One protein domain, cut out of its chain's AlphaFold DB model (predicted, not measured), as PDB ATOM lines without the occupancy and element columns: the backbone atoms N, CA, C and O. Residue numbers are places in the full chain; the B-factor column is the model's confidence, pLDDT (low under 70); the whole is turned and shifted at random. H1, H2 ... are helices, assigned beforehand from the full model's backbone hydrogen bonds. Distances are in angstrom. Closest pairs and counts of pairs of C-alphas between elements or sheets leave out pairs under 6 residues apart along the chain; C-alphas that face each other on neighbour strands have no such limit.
ATOM      1  N   GLN A   4     216.305 186.272 220.752       47.06
ATOM      2  CA  GLN A   4     215.510 185.079 221.058       47.06
ATOM      3  C   GLN A   4     214.011 185.273 220.788       47.06
ATOM      4  O   GLN A   4     213.355 184.329 220.354       47.06
ATOM      5  N   LYS A   5     213.474 186.490 220.963       51.22
ATOM      6  CA  LYS A   5     212.069 186.813 220.660       51.22
ATOM      7  C   LYS A   5     211.800 186.907 219.161       51.22
ATOM      8  O   LYS A   5     210.735 186.506 218.722       51.22
ATOM      9  N   ILE A   6     212.756 187.405 218.373       47.47
ATOM     10  CA  ILE A   6     212.644 187.427 216.903       47.47
ATOM     11  C   ILE A   6     212.716 186.002 216.351       47.47
ATOM     12  O   ILE A   6     211.940 185.651 215.473       47.47
ATOM     13  N   VAL A   7     213.600 185.159 216.896       45.97
ATOM     14  CA  VAL A   7     213.692 183.741 216.517       45.97
ATOM     15  C   VAL A   7     212.418 182.987 216.897       45.97
ATOM     16  O   VAL A   7     211.883 182.282 216.052       45.97
ATOM     17  N   SER A   8     211.878 183.163 218.111       47.91
ATOM     18  CA  SER A   8     210.602 182.538 218.487       47.91
ATOM     19  C   SER A   8     209.434 183.060 217.645       47.91
ATOM     20  O   SER A   8     208.599 182.279 217.219       47.91
ATOM     21  N   PHE A   9     209.407 184.360 217.334       47.72
ATOM     22  CA  PHE A   9     208.365 184.978 216.514       47.72
ATOM     23  C   PHE A   9     208.440 184.588 215.028       47.72
ATOM     24  O   PHE A   9     207.418 184.488 214.367       47.72
ATOM     25  N   ALA A  10     209.638 184.353 214.493       47.22
ATOM     26  CA  ALA A  10     209.842 183.852 213.137       47.22
ATOM     27  C   ALA A  10     209.619 182.331 213.036       47.22
ATOM     28  O   ALA A  10     209.186 181.843 211.996       47.22
ATOM     29  N   LEU A  11     209.833 181.582 214.123       47.62
ATOM     30  CA  LEU A  11     209.293 180.225 214.265       47.62
ATOM     31  C   LEU A  11     207.749 180.266 214.318       47.62
ATOM     32  O   LEU A  11     207.101 179.417 213.714       47.62
ATOM     33  N   ASP A  12     207.170 181.325 214.899       53.53
ATOM     34  CA  ASP A  12     205.740 181.678 214.825       53.53
ATOM     35  C   ASP A  12     205.339 182.429 213.530       53.53
ATOM     36  O   ASP A  12     204.193 182.873 213.414       53.53
ATOM     37  N   LEU A  13     206.210 182.573 212.518       49.44
ATOM     38  CA  LEU A  13     205.758 182.929 211.159       49.44
ATOM     39  C   LEU A  13     204.903 181.787 210.584       49.44
ATOM     40  O   LEU A  13     204.015 182.002 209.761       49.44
ATOM     41  N   VAL A  14     205.124 180.583 211.126       50.66
ATOM     42  CA  VAL A  14     204.247 179.408 211.107       50.66
ATOM     43  C   VAL A  14     203.138 179.515 212.171       50.66
ATOM     44  O   VAL A  14     202.562 178.525 212.583       50.66
ATOM     45  N   GLY A  15     202.770 180.716 212.627       46.91
ATOM     46  CA  GLY A  15     201.628 180.960 213.524       46.91
ATOM     47  C   GLY A  15     200.278 180.567 212.906       46.91
ATOM     48  O   GLY A  15     199.231 180.682 213.539       46.91
ATOM     49  N   VAL A  16     200.323 180.096 211.663       55.12
ATOM     50  CA  VAL A  16     199.337 179.244 211.021       55.12
ATOM     51  C   VAL A  16     199.519 177.827 211.554       55.12
ATOM     52  O   VAL A  16     200.541 177.194 211.310       55.12
ATOM     53  N   ASP A  17     198.505 177.299 212.232       64.38
ATOM     54  CA  ASP A  17     198.408 175.867 212.514       64.38
ATOM     55  C   ASP A  17     198.387 175.116 211.171       64.38
ATOM     56  O   ASP A  17     197.334 174.955 210.556       64.38
ATOM     57  N   LEU A  18     199.575 174.765 210.659       65.69
ATOM     58  CA  LEU A  18     199.751 174.215 209.317       65.69
ATOM     59  C   LEU A  18     198.969 172.921 209.159       65.69
ATOM     60  O   LEU A  18     198.468 172.667 208.077       65.69
ATOM     61  N   GLU A  19     198.807 172.145 210.229       66.50
ATOM     62  CA  GLU A  19     197.984 170.938 210.196       66.50
ATOM     63  C   GLU A  19     196.508 171.294 209.979       66.50
ATOM     64  O   GLU A  19     195.890 170.754 209.066       66.50
ATOM     65  N   LYS A  20     195.963 172.290 210.697       67.06
ATOM     66  CA  LYS A  20     194.608 172.805 210.409       67.06
ATOM     67  C   LYS A  20     194.486 173.438 209.027       67.06
ATOM     68  O   LYS A  20     193.431 173.335 208.403       67.06
ATOM     69  N   LEU A  21     195.531 174.112 208.551       64.94
ATOM     70  CA  LEU A  21     195.558 174.679 207.208       64.94
ATOM     71  C   LEU A  21     195.520 173.556 206.164       64.94
ATOM     72  O   LEU A  21     194.695 173.602 205.262       64.94
ATOM     73  N   PHE A  22     196.360 172.530 206.301       66.19
ATOM     74  CA  PHE A  22     196.399 171.375 205.405       66.19
ATOM     75  C   PHE A  22     195.078 170.604 205.417       66.19
ATOM     76  O   PHE A  22     194.598 170.214 204.351       66.19
ATOM     77  N   ASP A  23     194.453 170.460 206.588       65.62
ATOM     78  CA  ASP A  23     193.108 169.898 206.729       65.62
ATOM     79  C   ASP A  23     192.062 170.741 205.979       65.62
ATOM     80  O   ASP A  23     191.247 170.197 205.234       65.62
ATOM     81  N   GLY A  24     192.113 172.073 206.105       57.78
ATOM     82  CA  GLY A  24     191.225 173.003 205.396       57.78
ATOM     83  C   GLY A  24     191.480 173.118 203.886       57.78
ATOM     84  O   GLY A  24     190.581 173.514 203.144       57.78
ATOM     85  N   LEU A  25     192.683 172.761 203.428       55.38
ATOM     86  CA  LEU A  25     193.086 172.723 202.018       55.38
ATOM     87  C   LEU A  25     192.817 171.360 201.354       55.38
ATOM     88  O   LEU A  25     193.021 171.226 200.151       55.38
ATOM     89  N   GLY A  26     192.362 170.352 202.111       52.53
ATOM     90  CA  GLY A  26     192.075 169.015 201.584       52.53
ATOM     91  C   GLY A  26     193.318 168.215 201.177       52.53
ATOM     92  O   GLY A  26     193.197 167.246 200.433       52.53
ATOM     93  N   LEU A  27     194.505 168.598 201.659       58.53
ATOM     94  CA  LEU A  27     195.753 167.875 201.408       58.53
ATOM     95  C   LEU A  27     195.753 166.605 202.261       58.53
ATOM     96  O   LEU A  27     196.047 166.670 203.450       58.53
ATOM     97  N   THR A  28     195.363 165.455 201.714       53.19
ATOM     98  CA  THR A  28     195.208 164.206 202.491       53.19
ATOM     99  C   THR A  28     196.476 163.357 202.562       53.19
ATOM    100  O   THR A  28     196.548 162.430 203.371       53.19
ATOM    101  N   GLU A  29     197.486 163.650 201.741       57.34
ATOM    102  CA  GLU A  29     198.707 162.852 201.669       57.34
ATOM    103  C   GLU A  29     199.754 163.277 202.707       57.34
ATOM    104  O   GLU A  29     200.209 164.421 202.767       57.34
ATOM    105  N   ASN A  30     200.203 162.312 203.514       59.09
ATOM    106  CA  ASN A  30     201.207 162.533 204.559       59.09
ATOM    107  C   ASN A  30     202.571 162.996 204.018       59.09
ATOM    108  O   ASN A  30     203.347 163.592 204.765       59.09
ATOM    109  N   ILE A  31     202.898 162.685 202.761       59.09
ATOM    110  CA  ILE A  31     204.184 163.039 202.146       59.09
ATOM    111  C   ILE A  31     204.168 164.503 201.697       59.09
ATOM    112  O   ILE A  31     205.066 165.252 202.078       59.09
ATOM    113  N   GLU A  32     203.112 164.941 201.005       62.88
ATOM    114  CA  GLU A  32     202.933 166.342 200.600       62.88
ATOM    115  C   GLU A  32     202.934 167.282 201.813       62.88
ATOM    116  O   GLU A  32     203.672 168.268 201.834       62.88
ATOM    117  N   ARG A  33     202.200 166.932 202.882       70.50
ATOM    118  CA  ARG A  33     202.207 167.697 204.145       70.50
ATOM    119  C   ARG A  33     203.610 167.824 204.737       70.50
ATOM    120  O   ARG A  33     204.019 168.915 205.134       70.50
ATOM    121  N   LYS A  34     204.367 166.721 204.782       69.81
ATOM    122  CA  LYS A  34     205.745 166.707 205.302       69.81
ATOM    123  C   LYS A  34     206.689 167.551 204.451       69.81
ATOM    124  O   LYS A  34     207.510 168.271 205.016       69.81
ATOM    125  N   ASN A  35     206.568 167.493 203.127       70.31
ATOM    126  CA  ASN A  35     207.425 168.251 202.218       70.31
ATOM    127  C   ASN A  35     207.122 169.749 202.281       70.31
ATOM    128  O   ASN A  35     208.056 170.541 202.410       70.31
ATOM    129  N   ILE A  36     205.849 170.155 202.280       70.06
ATOM    130  CA  ILE A  36     205.472 171.568 202.438       70.06
ATOM    131  C   ILE A  36     205.983 172.093 203.779       70.06
ATOM    132  O   ILE A  36     206.661 173.118 203.819       70.06
ATOM    133  N   ARG A  37     205.734 171.355 204.868       74.50
ATOM    134  CA  ARG A  37     206.179 171.732 206.214       74.50
ATOM    135  C   ARG A  37     207.692 171.916 206.290       74.50
ATOM    136  O   ARG A  37     208.150 172.978 206.693       74.50
ATOM    137  N   LYS A  38     208.457 170.926 205.825       78.44
ATOM    138  CA  LYS A  38     209.921 170.992 205.812       78.44
ATOM    139  C   LYS A  38     210.431 172.222 205.057       78.44
ATOM    140  O   LYS A  38     211.300 172.921 205.559       78.44
ATOM    141  N   ASN A  39     209.890 172.507 203.875       74.81
ATOM    142  CA  ASN A  39     210.350 173.647 203.084       74.81
ATOM    143  C   ASN A  39     209.969 174.999 203.708       74.81
ATOM    144  O   ASN A  39     210.751 175.943 203.628       74.81
ATOM    145  N   VAL A  40     208.798 175.106 204.343       75.19
ATOM    146  CA  VAL A  40     208.416 176.309 205.100       75.19
ATOM    147  C   VAL A  40     209.359 176.520 206.293       75.19
ATOM    148  O   VAL A  40     209.830 177.638 206.507       75.19
ATOM    149  N   ASP A  41     209.704 175.453 207.018       77.50
ATOM    150  CA  ASP A  41     210.653 175.500 208.140       77.50
ATOM    151  C   ASP A  41     212.076 175.879 207.678       77.50
ATOM    152  O   ASP A  41     212.750 176.708 208.306       77.50
ATOM    153  N   ASP A  42     212.523 175.319 206.549       80.50
ATOM    154  CA  ASP A  42     213.813 175.629 205.925       80.50
ATOM    155  C   ASP A  42     213.864 177.099 205.470       80.50
ATOM    156  O   ASP A  42     214.847 177.799 205.735       80.50
ATOM    157  N   PHE A  43     212.791 177.607 204.851       80.94
ATOM    158  CA  PHE A  43     212.679 179.012 204.456       80.94
ATOM    159  C   PHE A  43     212.752 179.949 205.657       80.94
ATOM    160  O   PHE A  43     213.549 180.886 205.652       80.94
ATOM    161  N   ASN A  44     211.985 179.675 206.713       78.00
ATOM    162  CA  ASN A  44     212.015 180.479 207.934       78.00
ATOM    163  C   ASN A  44     213.409 180.493 208.569       78.00
ATOM    164  O   ASN A  44     213.909 181.547 208.968       78.00
ATOM    165  N   SER A  45     214.077 179.342 208.601       80.50
ATOM    166  CA  SER A  45     215.445 179.236 209.106       80.50
ATOM    167  C   SER A  45     216.423 180.091 208.292       80.50
ATOM    168  O   SER A  45     217.253 180.800 208.864       80.50
ATOM    169  N   GLU A  46     216.325 180.063 206.963       81.25
ATOM    170  CA  GLU A  46     217.163 180.880 206.077       81.25
ATOM    171  C   GLU A  46     216.863 182.378 206.195       81.25
ATOM    172  O   GLU A  46     217.790 183.192 206.248       81.25
ATOM    173  N   MET A  47     215.589 182.742 206.316       80.62
ATOM    174  CA  MET A  47     215.134 184.114 206.524       80.62
ATOM    175  C   MET A  47     215.737 184.729 207.783       80.62
ATOM    176  O   MET A  47     216.340 185.802 207.731       80.62
ATOM    177  N   ILE A  48     215.641 184.018 208.909       79.94
ATOM    178  CA  ILE A  48     216.218 184.451 210.184       79.94
ATOM    179  C   ILE A  48     217.732 184.613 210.047       79.94
ATOM    180  O   ILE A  48     218.276 185.645 210.431       79.94
ATOM    181  N   LYS A  49     218.433 183.622 209.480       83.75
ATOM    182  CA  LYS A  49     219.897 183.689 209.333       83.75
ATOM    183  C   LYS A  49     220.346 184.915 208.541       83.75
ATOM    184  O   LYS A  49     221.334 185.537 208.920       83.75
ATOM    185  N   ARG A  50     219.644 185.243 207.453       82.88
ATOM    186  CA  ARG A  50     220.031 186.322 206.531       82.88
ATOM    187  C   ARG A  50     219.606 187.704 207.003       82.88
ATOM    188  O   ARG A  50     220.261 188.682 206.650       82.88
ATOM    189  N   HIS A  51     218.515 187.793 207.757       84.50
ATOM    190  CA  HIS A  51     217.845 189.070 207.983       84.50
ATOM    191  C   HIS A  51     217.580 189.417 209.448       84.50
ATOM    192  O   HIS A  51     217.102 190.516 209.696       84.50
ATOM    193  N   LYS A  52     217.945 188.571 210.425       80.69
ATOM    194  CA  LYS A  52     217.773 188.878 211.863       80.69
ATOM    195  C   LYS A  52     218.354 190.230 212.297       80.69
ATOM    196  O   LYS A  52     217.812 190.849 213.204       80.69
ATOM    197  N   ASP A  53     219.432 190.676 211.651       83.44
ATOM    198  CA  ASP A  53     220.127 191.926 211.976       83.44
ATOM    199  C   ASP A  53     219.603 193.117 211.142       83.44
ATOM    200  O   ASP A  53     220.062 194.246 211.310       83.44
ATOM    201  N   ASN A  54     218.642 192.891 210.233       83.81
ATOM    202  CA  ASN A  54     217.992 193.958 209.478       83.81
ATOM    203  C   ASN A  54     216.976 194.681 210.388       83.81
ATOM    204  O   ASN A  54     216.064 194.037 210.915       83.81
ATOM    205  N   PRO A  55     217.084 196.015 210.554       84.56
ATOM    206  CA  PRO A  55     216.232 196.782 211.466       84.56
ATOM    207  C   PRO A  55     214.736 196.743 211.114       84.56
ATOM    208  O   PRO A  55     213.902 196.959 211.992       84.56
ATOM    209  N   ASP A  56     214.385 196.446 209.860       83.94
ATOM    210  CA  ASP A  56     212.996 196.340 209.402       83.94
ATOM    211  C   ASP A  56     212.438 194.912 209.489       83.94
ATOM    212  O   ASP A  56     211.242 194.712 209.281       83.94
ATOM    213  N   PHE A  57     213.265 193.905 209.797       85.12
ATOM    214  CA  PHE A  57     212.867 192.496 209.737       85.12
ATOM    215  C   PHE A  57     211.699 192.174 210.658       85.12
ATOM    216  O   PHE A  57     210.698 191.624 210.212       85.12
ATOM    217  N   GLU A  58     211.769 192.607 211.912       83.19
ATOM    218  CA  GLU A  58     210.691 192.409 212.881       83.19
ATOM    219  C   GLU A  58     209.369 193.044 212.415       83.19
ATOM    220  O   GLU A  58     208.312 192.418 212.483       83.19
ATOM    221  N   LYS A  59     209.432 194.263 211.862       85.88
ATOM    222  CA  LYS A  59     208.257 194.969 211.330       85.88
ATOM    223  C   LYS A  59     207.643 194.232 210.142       85.88
ATOM    224  O   LYS A  59     206.423 194.144 210.049       85.88
ATOM    225  N   VAL A  60     208.473 193.680 209.257       86.94
ATOM    226  CA  VAL A  60     208.010 192.882 208.115       86.94
ATOM    227  C   VAL A  60     207.331 191.594 208.576       86.94
ATOM    228  O   VAL A  60     206.253 191.279 208.077       86.94
ATOM    229  N   LEU A  61     207.902 190.870 209.542       83.81
ATOM    230  CA  LEU A  61     207.281 189.641 210.045       83.81
ATOM    231  C   LEU A  61     205.941 189.928 210.741       83.81
ATOM    232  O   LEU A  61     204.975 189.195 210.526       83.81
ATOM    233  N   ASN A  62     205.856 191.014 211.520       84.69
ATOM    234  CA  ASN A  62     204.597 191.465 212.122       84.69
ATOM    235  C   ASN A  62     203.549 191.762 211.042       84.69
ATOM    236  O   ASN A  62     202.441 191.236 211.103       84.69
ATOM    237  N   PHE A  63     203.927 192.496 209.991       87.94
ATOM    238  CA  PHE A  63     203.037 192.770 208.864       87.94
ATOM    239  C   PHE A  63     202.530 191.486 208.199       87.94
ATOM    240  O   PHE A  63     201.345 191.372 207.880       87.94
ATOM    241  N   TRP A  64     203.421 190.517 207.968       87.44
ATOM    242  CA  TRP A  64     203.069 189.237 207.353       87.44
ATOM    243  C   TRP A  64     202.056 188.462 208.180       87.44
ATOM    244  O   TRP A  64     201.117 187.897 207.614       87.44
ATOM    245  N   LYS A  65     202.232 188.471 209.502       82.62
ATOM    246  CA  LYS A  65     201.320 187.844 210.451       82.62
ATOM    247  C   LYS A  65     199.959 188.537 210.455       82.62
ATOM    248  O   LYS A  65     198.951 187.878 210.228       82.62
ATOM    249  N   ASP A  66     199.932 189.856 210.618       86.25
ATOM    250  CA  ASP A  66     198.690 190.639 210.709       86.25
ATOM    251  C   ASP A  66     197.857 190.579 209.418       86.25
ATOM    252  O   ASP A  66     196.634 190.741 209.434       86.25
ATOM    253  N   ASN A  67     198.512 190.316 208.285       86.50
ATOM    254  CA  ASN A  67     197.876 190.210 206.977       86.50
ATOM    255  C   ASN A  67     197.719 188.771 206.462       86.50
ATOM    256  O   ASN A  67     197.290 188.605 205.321       86.50
ATOM    257  N   ASN A  68     198.025 187.748 207.271       83.75
ATOM    258  CA  ASN A  68     197.945 186.326 206.903       83.75
ATOM    259  C   ASN A  68     198.658 185.994 205.576       83.75
ATOM    260  O   ASN A  68     198.156 185.231 204.749       83.75
ATOM    261  N   ILE A  69     199.842 186.580 205.351       86.81
ATOM    262  CA  ILE A  69     200.535 186.496 204.058       86.81
ATOM    263  C   ILE A  69     200.903 185.064 203.679       86.81
ATOM    264  O   ILE A  69     200.672 184.657 202.541       86.81
ATOM    265  N   VAL A  70     201.429 184.299 204.635       81.62
ATOM    266  CA  VAL A  70     201.850 182.908 204.428       81.62
ATOM    267  C   VAL A  70     200.664 182.026 204.032       81.62
ATOM    268  O   VAL A  70     200.743 181.286 203.054       81.62
ATOM    269  N   GLU A  71     199.547 182.143 204.752       78.50
ATOM    270  CA  GLU A  71     198.321 181.390 204.479       78.50
ATOM    271  C   GLU A  71     197.757 181.702 203.086       78.50
ATOM    272  O   GLU A  71     197.417 180.783 202.340       78.50
ATOM    273  N   GLU A  72     197.683 182.978 202.704       83.62
ATOM    274  CA  GLU A  72     197.142 183.369 201.400       83.62
ATOM    275  C   GLU A  72     198.037 182.886 200.242       83.62
ATOM    276  O   GLU A  72     197.525 182.432 199.219       83.62
ATOM    277  N   LEU A  73     199.367 182.908 200.408       81.56
ATOM    278  CA  LEU A  73     200.306 182.383 199.407       81.56
ATOM    279  C   LEU A  73     200.225 180.859 199.270       81.56
ATOM    280  O   LEU A  73     200.291 180.345 198.152       81.56
ATOM    281  N   LEU A  74     200.019 180.136 200.374       74.31
ATOM    282  CA  LEU A  74     199.775 178.694 200.344       74.31
ATOM    283  C   LEU A  74     198.449 178.363 199.647       74.31
ATOM    284  O   LEU A  74     198.434 177.486 198.787       74.31
ATOM    285  N   LYS A  75     197.366 179.105 199.923       73.06
ATOM    286  CA  LYS A  75     196.084 178.969 199.200       73.06
ATOM    287  C   LYS A  75     196.264 179.199 197.702       73.06
ATOM    288  O   LYS A  75     195.922 178.338 196.899       73.06
ATOM    289  N   LEU A  76     196.899 180.308 197.318       70.38
ATOM    290  CA  LEU A  76     197.174 180.642 195.914       70.38
ATOM    291  C   LEU A  76     197.953 179.555 195.157       70.38
ATOM    292  O   LEU A  76     197.852 179.479 193.932       70.38
ATOM    293  N   ARG A  77     198.760 178.747 195.852       67.12
ATOM    294  CA  ARG A  77     199.625 177.733 195.233       67.12
ATOM    295  C   ARG A  77     199.073 176.308 195.324       67.12
ATOM    296  O   ARG A  77     199.270 175.561 194.374       67.12
ATOM    297  N   TYR A  78     198.369 175.951 196.400       59.25
ATOM    298  CA  TYR A  78     197.942 174.571 196.678       59.25
ATOM    299  C   TYR A  78     196.422 174.344 196.664       59.25
ATOM    300  O   TYR A  78     196.005 173.200 196.514       59.25
ATOM    301  N   SER A  79     195.565 175.369 196.791       52.31
ATOM    302  CA  SER A  79     194.109 175.183 196.641       52.31
ATOM    303  C   SER A  79     193.355 176.513 196.446       52.31
ATOM    304  O   SER A  79     193.376 177.394 197.304       52.31
ATOM    305  N   LEU A  80     192.630 176.596 195.325       49.44
ATOM    306  CA  LEU A  80     191.965 177.724 194.639       49.44
ATOM    307  C   LEU A  80     190.904 178.538 195.424       49.44
ATOM    308  O   LEU A  80     190.076 179.207 194.811       49.44
ATOM    309  N   ASN A  81     190.882 178.492 196.755       60.66
ATOM    310  CA  ASN A  81     189.941 179.254 197.587       60.66
ATOM    311  C   ASN A  81     190.504 180.599 198.080       60.66
ATOM    312  O   ASN A  81     189.908 181.235 198.954       60.66
ATOM    313  N   SER A  82     191.641 181.040 197.528       71.56
ATOM    314  CA  SER A  82     192.074 182.426 197.677       71.56
ATOM    315  C   SER A  82     191.006 183.354 197.100       71.56
ATOM    316  O   SER A  82     190.414 183.089 196.055       71.56
ATOM    317  N   LYS A  83     190.772 184.480 197.776       74.19
ATOM    318  CA  LYS A  83     189.942 185.566 197.230       74.19
ATOM    319  C   LYS A  83     190.646 186.334 196.106       74.19
ATOM    320  O   LYS A  83     190.032 187.197 195.485       74.19
ATOM    321  N   PHE A  84     191.936 186.070 195.903       69.12
ATOM    322  CA  PHE A  84     192.744 186.622 194.830       69.12
ATOM    323  C   PHE A  84     192.933 185.556 193.755       69.12
ATOM    324  O   PHE A  84     193.189 184.393 194.051       69.12
ATOM    325  N   GLU A  85     192.834 185.957 192.493       62.53
ATOM    326  CA  GLU A  85     192.917 185.025 191.369       62.53
ATOM    327  C   GLU A  85     194.346 184.516 191.141       62.53
ATOM    328  O   GLU A  85     194.566 183.403 190.671       62.53
ATOM    329  N   ASN A  86     195.344 185.347 191.453       64.31
ATOM    330  CA  ASN A  86     196.752 185.031 191.252       64.31
ATOM    331  C   ASN A  86     197.669 185.865 192.163       64.31
ATOM    332  O   ASN A  86     197.263 186.860 192.770       64.31
ATOM    333  N   TYR A  87     198.947 185.471 192.210       79.00
ATOM    334  CA  TYR A  87     199.972 186.159 192.997       79.00
ATOM    335  C   TYR A  87     200.130 187.636 192.621       79.00
ATOM    336  O   TYR A  87     200.329 188.462 193.504       79.00
ATOM    337  N   HIS A  88     200.002 188.000 191.341       76.81
ATOM    338  CA  HIS A  88     200.149 189.391 190.915       76.81
ATOM    339  C   HIS A  88     199.050 190.284 191.508       76.81
ATOM    340  O   HIS A  88     199.353 191.331 192.079       76.81
ATOM    341  N   GLN A  89     197.789 189.843 191.458       78.25
ATOM    342  CA  GLN A  89     196.675 190.553 192.092       78.25
ATOM    343  C   GLN A  89     196.863 190.667 193.609       78.25
ATOM    344  O   GLN A  89     196.641 191.737 194.180       78.25
ATOM    345  N   TYR A  90     197.314 189.593 194.262       86.19
ATOM    346  CA  TYR A  90     197.575 189.625 195.696       86.19
ATOM    347  C   TYR A  90     198.730 190.568 196.061       86.19
ATOM    348  O   TYR A  90     198.609 191.383 196.976       86.19
ATOM    349  N   LYS A  91     199.817 190.534 195.290       85.69
ATOM    350  CA  LYS A  91     200.960 191.439 195.425       85.69
ATOM    351  C   LYS A  91     200.530 192.896 195.286       85.69
ATOM    352  O   LYS A  91     200.847 193.696 196.159       85.69
ATOM    353  N   MET A  92     199.719 193.233 194.280       85.25
ATOM    354  CA  MET A  92     199.164 194.584 194.127       85.25
ATOM    355  C   MET A  92     198.289 195.005 195.316       85.25
ATOM    356  O   MET A  92     198.287 196.175 195.707       85.25
ATOM    357  N   HIS A  93     197.522 194.076 195.895       89.69
ATOM    358  CA  HIS A  93     196.725 194.333 197.098       89.69
ATOM    359  C   HIS A  93     197.611 194.636 198.313       89.69
ATOM    360  O   HIS A  93     197.356 195.602 199.034       89.69
ATOM    361  N   ILE A  94     198.684 193.869 198.506       90.06
ATOM    362  CA  ILE A  94     199.650 194.103 199.583       90.06
ATOM    363  C   ILE A  94     200.430 195.404 199.361       90.06
ATOM    364  O   ILE A  94     200.528 196.208 200.282       90.06
ATOM    365  N   GLU A  95     200.879 195.699 198.143       87.50
ATOM    366  CA  GLU A  95     201.545 196.966 197.807       87.50
ATOM    367  C   GLU A  95     200.675 198.194 198.116       87.50
ATOM    368  O   GLU A  95     201.192 199.236 198.524       87.50
ATOM    369  N   LYS A  96     199.347 198.089 197.970       87.19
ATOM    370  CA  LYS A  96     198.415 199.148 198.392       87.19
ATOM    371  C   LYS A  96     198.348 199.292 199.914       87.19
ATOM    372  O   LYS A  96     198.314 200.424 200.385       87.19
ATOM    373  N   LYS A  97     198.364 198.187 200.666       85.69
ATOM    374  CA  LYS A  97     198.385 198.203 202.141       85.69
ATOM    375  C   LYS A  97     199.701 198.727 202.713       85.69
ATOM    376  O   LYS A  97     199.694 199.470 203.686       85.69
ATOM    377  N   ILE A  98     200.822 198.413 202.072       84.25
ATOM    378  CA  ILE A  98     202.139 198.927 202.463       84.25
ATOM    379  C   ILE A  98     202.167 200.452 202.382       84.25
ATOM    380  O   ILE A  98     202.706 201.098 203.267       84.25
ATOM    381  N   LYS A  99     201.554 201.056 201.354       71.25
ATOM    382  CA  LYS A  99     201.504 202.524 201.218       71.25
ATOM    383  C   LYS A  99     200.789 203.225 202.378       71.25
ATOM    384  O   LYS A  99     200.973 204.427 202.540       71.25
ATOM    385  N   SER A 100     199.976 202.504 203.150       62.72
ATOM    386  CA  SER A 100     199.304 203.013 204.348       62.72
ATOM    387  C   SER A 100     200.034 202.708 205.664       62.72
ATOM    388  O   SER A 100     199.558 203.144 206.707       62.72
ATOM    389  N   GLU A 101     201.166 201.999 205.641       68.50
ATOM    390  CA  GLU A 101     201.899 201.568 206.839       68.50
ATOM    391  C   GLU A 101     203.391 201.957 206.783       68.50
ATOM    392  O   GLU A 101     203.996 202.037 205.716       68.50
ATOM    393  N   GLU A 102     204.026 202.178 207.938       74.69
ATOM    394  CA  GLU A 102     205.460 202.520 208.040       74.69
ATOM    395  C   GLU A 102     206.372 201.274 207.970       74.69
ATOM    396  O   GLU A 102     207.233 201.051 208.828       74.69
ATOM    397  N   VAL A 103     206.173 200.428 206.955       81.00
ATOM    398  CA  VAL A 103     206.972 199.212 206.729       81.00
ATOM    399  C   VAL A 103     207.791 199.351 205.451       81.00
ATOM    400  O   VAL A 103     207.330 199.901 204.450       81.00
ATOM    401  N   ASN A 104     209.026 198.838 205.460       85.56
ATOM    402  CA  ASN A 104     209.887 198.826 204.281       85.56
ATOM    403  C   ASN A 104     209.289 197.946 203.175       85.56
ATOM    404  O   ASN A 104     209.480 196.728 203.138       85.56
ATOM    405  N   GLY A 105     208.568 198.595 202.262       84.06
ATOM    406  CA  GLY A 105     207.806 197.926 201.219       84.06
ATOM    407  C   GLY A 105     208.647 197.070 200.285       84.06
ATOM    408  O   GLY A 105     208.269 195.945 199.981       84.06
ATOM    409  N   SER A 106     209.810 197.573 199.865       86.00
ATOM    410  CA  SER A 106     210.705 196.814 198.984       86.00
ATOM    411  C   SER A 106     211.201 195.531 199.644       86.00
ATOM    412  O   SER A 106     211.201 194.476 199.015       86.00
ATOM    413  N   PHE A 107     211.577 195.604 200.924       86.31
ATOM    414  CA  PHE A 107     212.090 194.454 201.648       86.31
ATOM    415  C   PHE A 107     210.988 193.416 201.869       86.31
ATOM    416  O   PHE A 107     211.177 192.247 201.555       86.31
ATOM    417  N   LEU A 108     209.803 193.859 202.293       88.25
ATOM    418  CA  LEU A 108     208.624 193.012 202.451       88.25
ATOM    419  C   LEU A 108     208.257 192.276 201.154       88.25
ATOM    420  O   LEU A 108     208.086 191.058 201.170       88.25
ATOM    421  N   ILE A 109     208.157 193.001 200.037       87.62
ATOM    422  CA  ILE A 109     207.764 192.433 198.742       87.62
ATOM    423  C   ILE A 109     208.817 191.459 198.210       87.62
ATOM    424  O   ILE A 109     208.452 190.406 197.693       87.62
ATOM    425  N   ASN A 110     210.107 191.760 198.373       86.75
ATOM    426  CA  ASN A 110     211.171 190.842 197.965       86.75
ATOM    427  C   ASN A 110     211.089 189.517 198.728       86.75
ATOM    428  O   ASN A 110     211.201 188.450 198.131       86.75
ATOM    429  N   LEU A 111     210.825 189.578 200.035       85.25
ATOM    430  CA  LEU A 111     210.641 188.378 200.841       85.25
ATOM    431  C   LEU A 111     209.405 187.579 200.404       85.25
ATOM    432  O   LEU A 111     209.445 186.349 200.399       85.25
ATOM    433  N   MET A 112     208.327 188.260 199.992       85.38
ATOM    434  CA  MET A 112     207.127 187.596 199.473       85.38
ATOM    435  C   MET A 112     207.420 186.903 198.145       85.38
ATOM    436  O   MET A 112     207.018 185.756 197.963       85.38
ATOM    437  N   ASP A 113     208.145 187.574 197.244       83.31
ATOM    438  CA  ASP A 113     208.556 187.019 195.953       83.31
ATOM    439  C   ASP A 113     209.438 185.775 196.145       83.31
ATOM    440  O   ASP A 113     209.303 184.797 195.411       83.31
ATOM    441  N   ASP A 114     210.338 185.786 197.128       82.38
ATOM    442  CA  ASP A 114     211.217 184.650 197.412       82.38
ATOM    443  C   ASP A 114     210.453 183.457 198.000       82.38
ATOM    444  O   ASP A 114     210.695 182.314 197.598       82.38
ATOM    445  N   PHE A 115     209.484 183.710 198.885       80.88
ATOM    446  CA  PHE A 115     208.613 182.660 199.412       80.88
ATOM    447  C   PHE A 115     207.713 182.065 198.320       80.88
ATOM    448  O   PHE A 115     207.597 180.848 198.195       80.88
ATOM    449  N   GLU A 116     207.123 182.909 197.473       81.88
ATOM    450  CA  GLU A 116     206.285 182.480 196.352       81.88
ATOM    451  C   GLU A 116     207.066 181.606 195.363       81.88
ATOM    452  O   GLU A 116     206.598 180.524 194.999       81.88
ATOM    453  N   LYS A 117     208.280 182.020 194.977       78.94
ATOM    454  CA  LYS A 117     209.151 181.227 194.094       78.94
ATOM    455  C   LYS A 117     209.467 179.863 194.687       78.94
ATOM    456  O   LYS A 117     209.497 178.873 193.953       78.94
ATOM    457  N   MET A 118     209.724 179.805 195.993       78.69
ATOM    458  CA  MET A 118     209.963 178.544 196.685       78.69
ATOM    459  C   MET A 118     208.734 177.633 196.586       78.69
ATOM    460  O   MET A 118     208.873 176.496 196.138       78.69
ATOM    461  N   LEU A 119     207.539 178.133 196.922       70.50
ATOM    462  CA  LEU A 119     206.291 177.366 196.819       70.50
ATOM    463  C   LEU A 119     206.044 176.868 195.390       70.50
ATOM    464  O   LEU A 119     205.760 175.691 195.187       70.50
ATOM    465  N   SER A 120     206.229 177.733 194.390       69.88
ATOM    466  CA  SER A 120     206.114 177.373 192.973       69.88
ATOM    467  C   SER A 120     207.065 176.246 192.572       69.88
ATOM    468  O   SER A 120     206.675 175.330 191.848       69.88
ATOM    469  N   LYS A 121     208.308 176.276 193.062       66.19
ATOM    470  CA  LYS A 121     209.301 175.233 192.787       66.19
ATOM    471  C   LYS A 121     208.930 173.898 193.433       66.19
ATOM    472  O   LYS A 121     209.152 172.863 192.814       66.19
ATOM    473  N   ILE A 122     208.357 173.916 194.634       65.50
ATOM    474  CA  ILE A 122     207.910 172.696 195.319       65.50
ATOM    475  C   ILE A 122     206.740 172.078 194.557       65.50
ATOM    476  O   ILE A 122     206.827 170.921 194.170       65.50
ATOM    477  N   VAL A 123     205.694 172.855 194.250       62.47
ATOM    478  CA  VAL A 123     204.557 172.379 193.437       62.47
ATOM    479  C   VAL A 123     205.043 171.789 192.114       62.47
ATOM    480  O   VAL A 123     204.579 170.739 191.680       62.47
ATOM    481  N   GLN A 124     206.019 172.433 191.475       56.62
ATOM    482  CA  GLN A 124     206.623 171.920 190.254       56.62
ATOM    483  C   GLN A 124     207.340 170.573 190.455       56.62
ATOM    484  O   GLN A 124     207.209 169.683 189.617       56.62
ATOM    485  N   GLN A 125     208.126 170.433 191.524       58.78
ATOM    486  CA  GLN A 125     208.868 169.207 191.821       58.78
ATOM    487  C   GLN A 125     207.926 168.045 192.148       58.78
ATOM    488  O   GLN A 125     208.099 166.966 191.590       58.78
ATOM    489  N   GLU A 126     206.911 168.289 192.976       54.34
ATOM    490  CA  GLU A 126     205.910 167.286 193.363       54.34
ATOM    491  C   GLU A 126     205.017 166.882 192.177       54.34
ATOM    492  O   GLU A 126     204.692 165.713 192.005       54.34
ATOM    493  N   SER A 127     204.676 167.821 191.285       50.12
ATOM    494  CA  SER A 127     203.878 167.526 190.079       50.12
ATOM    495  C   SER A 127     204.652 166.811 188.963       50.12
ATOM    496  O   SER A 127     204.059 166.447 187.946       50.12
ATOM    497  N   GLY A 128     205.973 166.640 189.098       42.22
ATOM    498  CA  GLY A 128     206.824 166.026 188.073       42.22
ATOM    499  C   GLY A 128     206.966 166.851 186.784       42.22
ATOM    500  O   GLY A 128     207.442 166.340 185.767       42.22
ATOM    501  N   ILE A 129     206.566 168.130 186.790       42.00
ATOM    502  CA  ILE A 129     206.585 168.999 185.605       42.00
ATOM    503  C   ILE A 129     207.992 169.579 185.399       42.00
ATOM    504  O   ILE A 129     208.483 170.405 186.172       42.00
ATOM    505  N   SER A 130     208.651 169.213 184.297       41.34
ATOM    506  CA  SER A 130     209.999 169.710 183.996       41.34
ATOM    507  C   SER A 130     210.029 171.210 183.656       41.34
ATOM    508  O   SER A 130     209.084 171.779 183.106       41.34
ATOM    509  N   GLN A 131     211.159 171.868 183.939       40.41
ATOM    510  CA  GLN A 131     211.404 173.270 183.556       40.41
ATOM    511  C   GLN A 131     211.300 173.491 182.038       40.41
ATOM    512  O   GLN A 131     210.798 174.520 181.593       40.41
ATOM    513  N   ALA A 132     211.719 172.502 181.242       34.44
ATOM    514  CA  ALA A 132     211.588 172.541 179.789       34.44
ATOM    515  C   ALA A 132     210.113 172.594 179.357       34.44
ATOM    516  O   ALA A 132     209.756 173.401 178.503       34.44
ATOM    517  N   LEU A 133     209.251 171.800 179.999       37.75
ATOM    518  CA  LEU A 133     207.819 171.772 179.713       37.75
ATOM    519  C   LEU A 133     207.133 173.099 180.088       37.75
ATOM    520  O   LEU A 133     206.357 173.629 179.293       37.75
ATOM    521  N   LEU A 134     207.470 173.695 181.239       39.09
ATOM    522  CA  LEU A 134     206.979 175.031 181.617       39.09
ATOM    523  C   LEU A 134     207.434 176.120 180.641       39.09
ATOM    524  O   LEU A 134     206.636 176.980 180.269       39.09
ATOM    525  N   ALA A 135     208.690 176.076 180.192       34.75
ATOM    526  CA  ALA A 135     209.205 177.012 179.199       34.75
ATOM    527  C   ALA A 135     208.468 176.875 177.858       34.75
ATOM    528  O   ALA A 135     208.153 177.883 177.224       34.75
ATOM    529  N   THR A 136     208.120 175.651 177.445       36.72
ATOM    530  CA  THR A 136     207.278 175.411 176.264       36.72
ATOM    531  C   THR A 136     205.878 176.003 176.439       36.72
ATOM    532  O   THR A 136     205.412 176.708 175.543       36.72
TER     533      THR A 136
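AT A GLANCE: This is residues 4 to 136 of the 426 residues of an uncharacterized protein of Streptococcus suis (UniProt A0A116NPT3). The helices stack in three tiers: H1, H2 and H3 make one, H4, H5 and the long H7 the next, and H6 lies beyond H5 and H7. H5, H6 and H7 form a loose up-and-down bundle, each running against the one before, while H8 lies away past the end of H7. The printed part has 133 residues with eight named helices, H1 to H8 in chain order, and no named strand: all helix. It is compact, with a radius of gyration of the C-alphas of 15.1 A and spans of 40 by 31 by 28 A.

HOW THE PARTS SIT: Start at the hub, H7, residues 105 to 126. H3, residues 30 to 51, only just touches it, with 3 pairs of C-alphas within 8 A, the closest Phe 43 and Phe 115 at 7.4 A, at a shallow tilt of 29 degrees, opposite ways. H5, residues 69 to 78, touches residues 116 to 123 of H7 alone, at a shallow tilt of 28 degrees, the same way; the closest C-alphas are Leu 73 and Glu 116, 6.7 A. H6, residues 87 to 98, forms a helical hairpin with H7, touching its residues 105 to 109 alone; the closest C-alphas are Ile 98 and Gly 105, 5.9 A. H1, residues 4 to 14, touches residues 40 to 48 of H3 alone, with the C-alphas of Ala 10 and Asn 44 closest at 6.6 A. H4, residues 57 to 66, touches H1; the C-alphas of Leu 13 and Lys 65 are closest, at 6.7 A. H2, residues 18 to 24, is near H3 and H5. H8, residues 131 to 136, is only just apart from H7, at 8.3 A. Every O i to N i+4 pair is within hydrogen-bond range in H2 to H8, and 6 of 7 in H1.

IN THESE COORDINATES: Find C-alpha 4 at (215.510, 185.079, 221.058), where H1 begins. H3 is 31.5 A long and H7 31.7 A; C-alpha 105 at (207.806, 197.926, 201.219) begins H7. H8 ends at C-alpha 136, (207.278, 175.411, 176.264).

THE WHOLE: The C-alphas of Gln 4 and Thr 136 are the two farthest apart, 46.6 A. The printed part has no cut and no long link. Mean pLDDT of the printed part is 70.1; look for values under 70 at residues 4 to 32 and 120 to 136, among others.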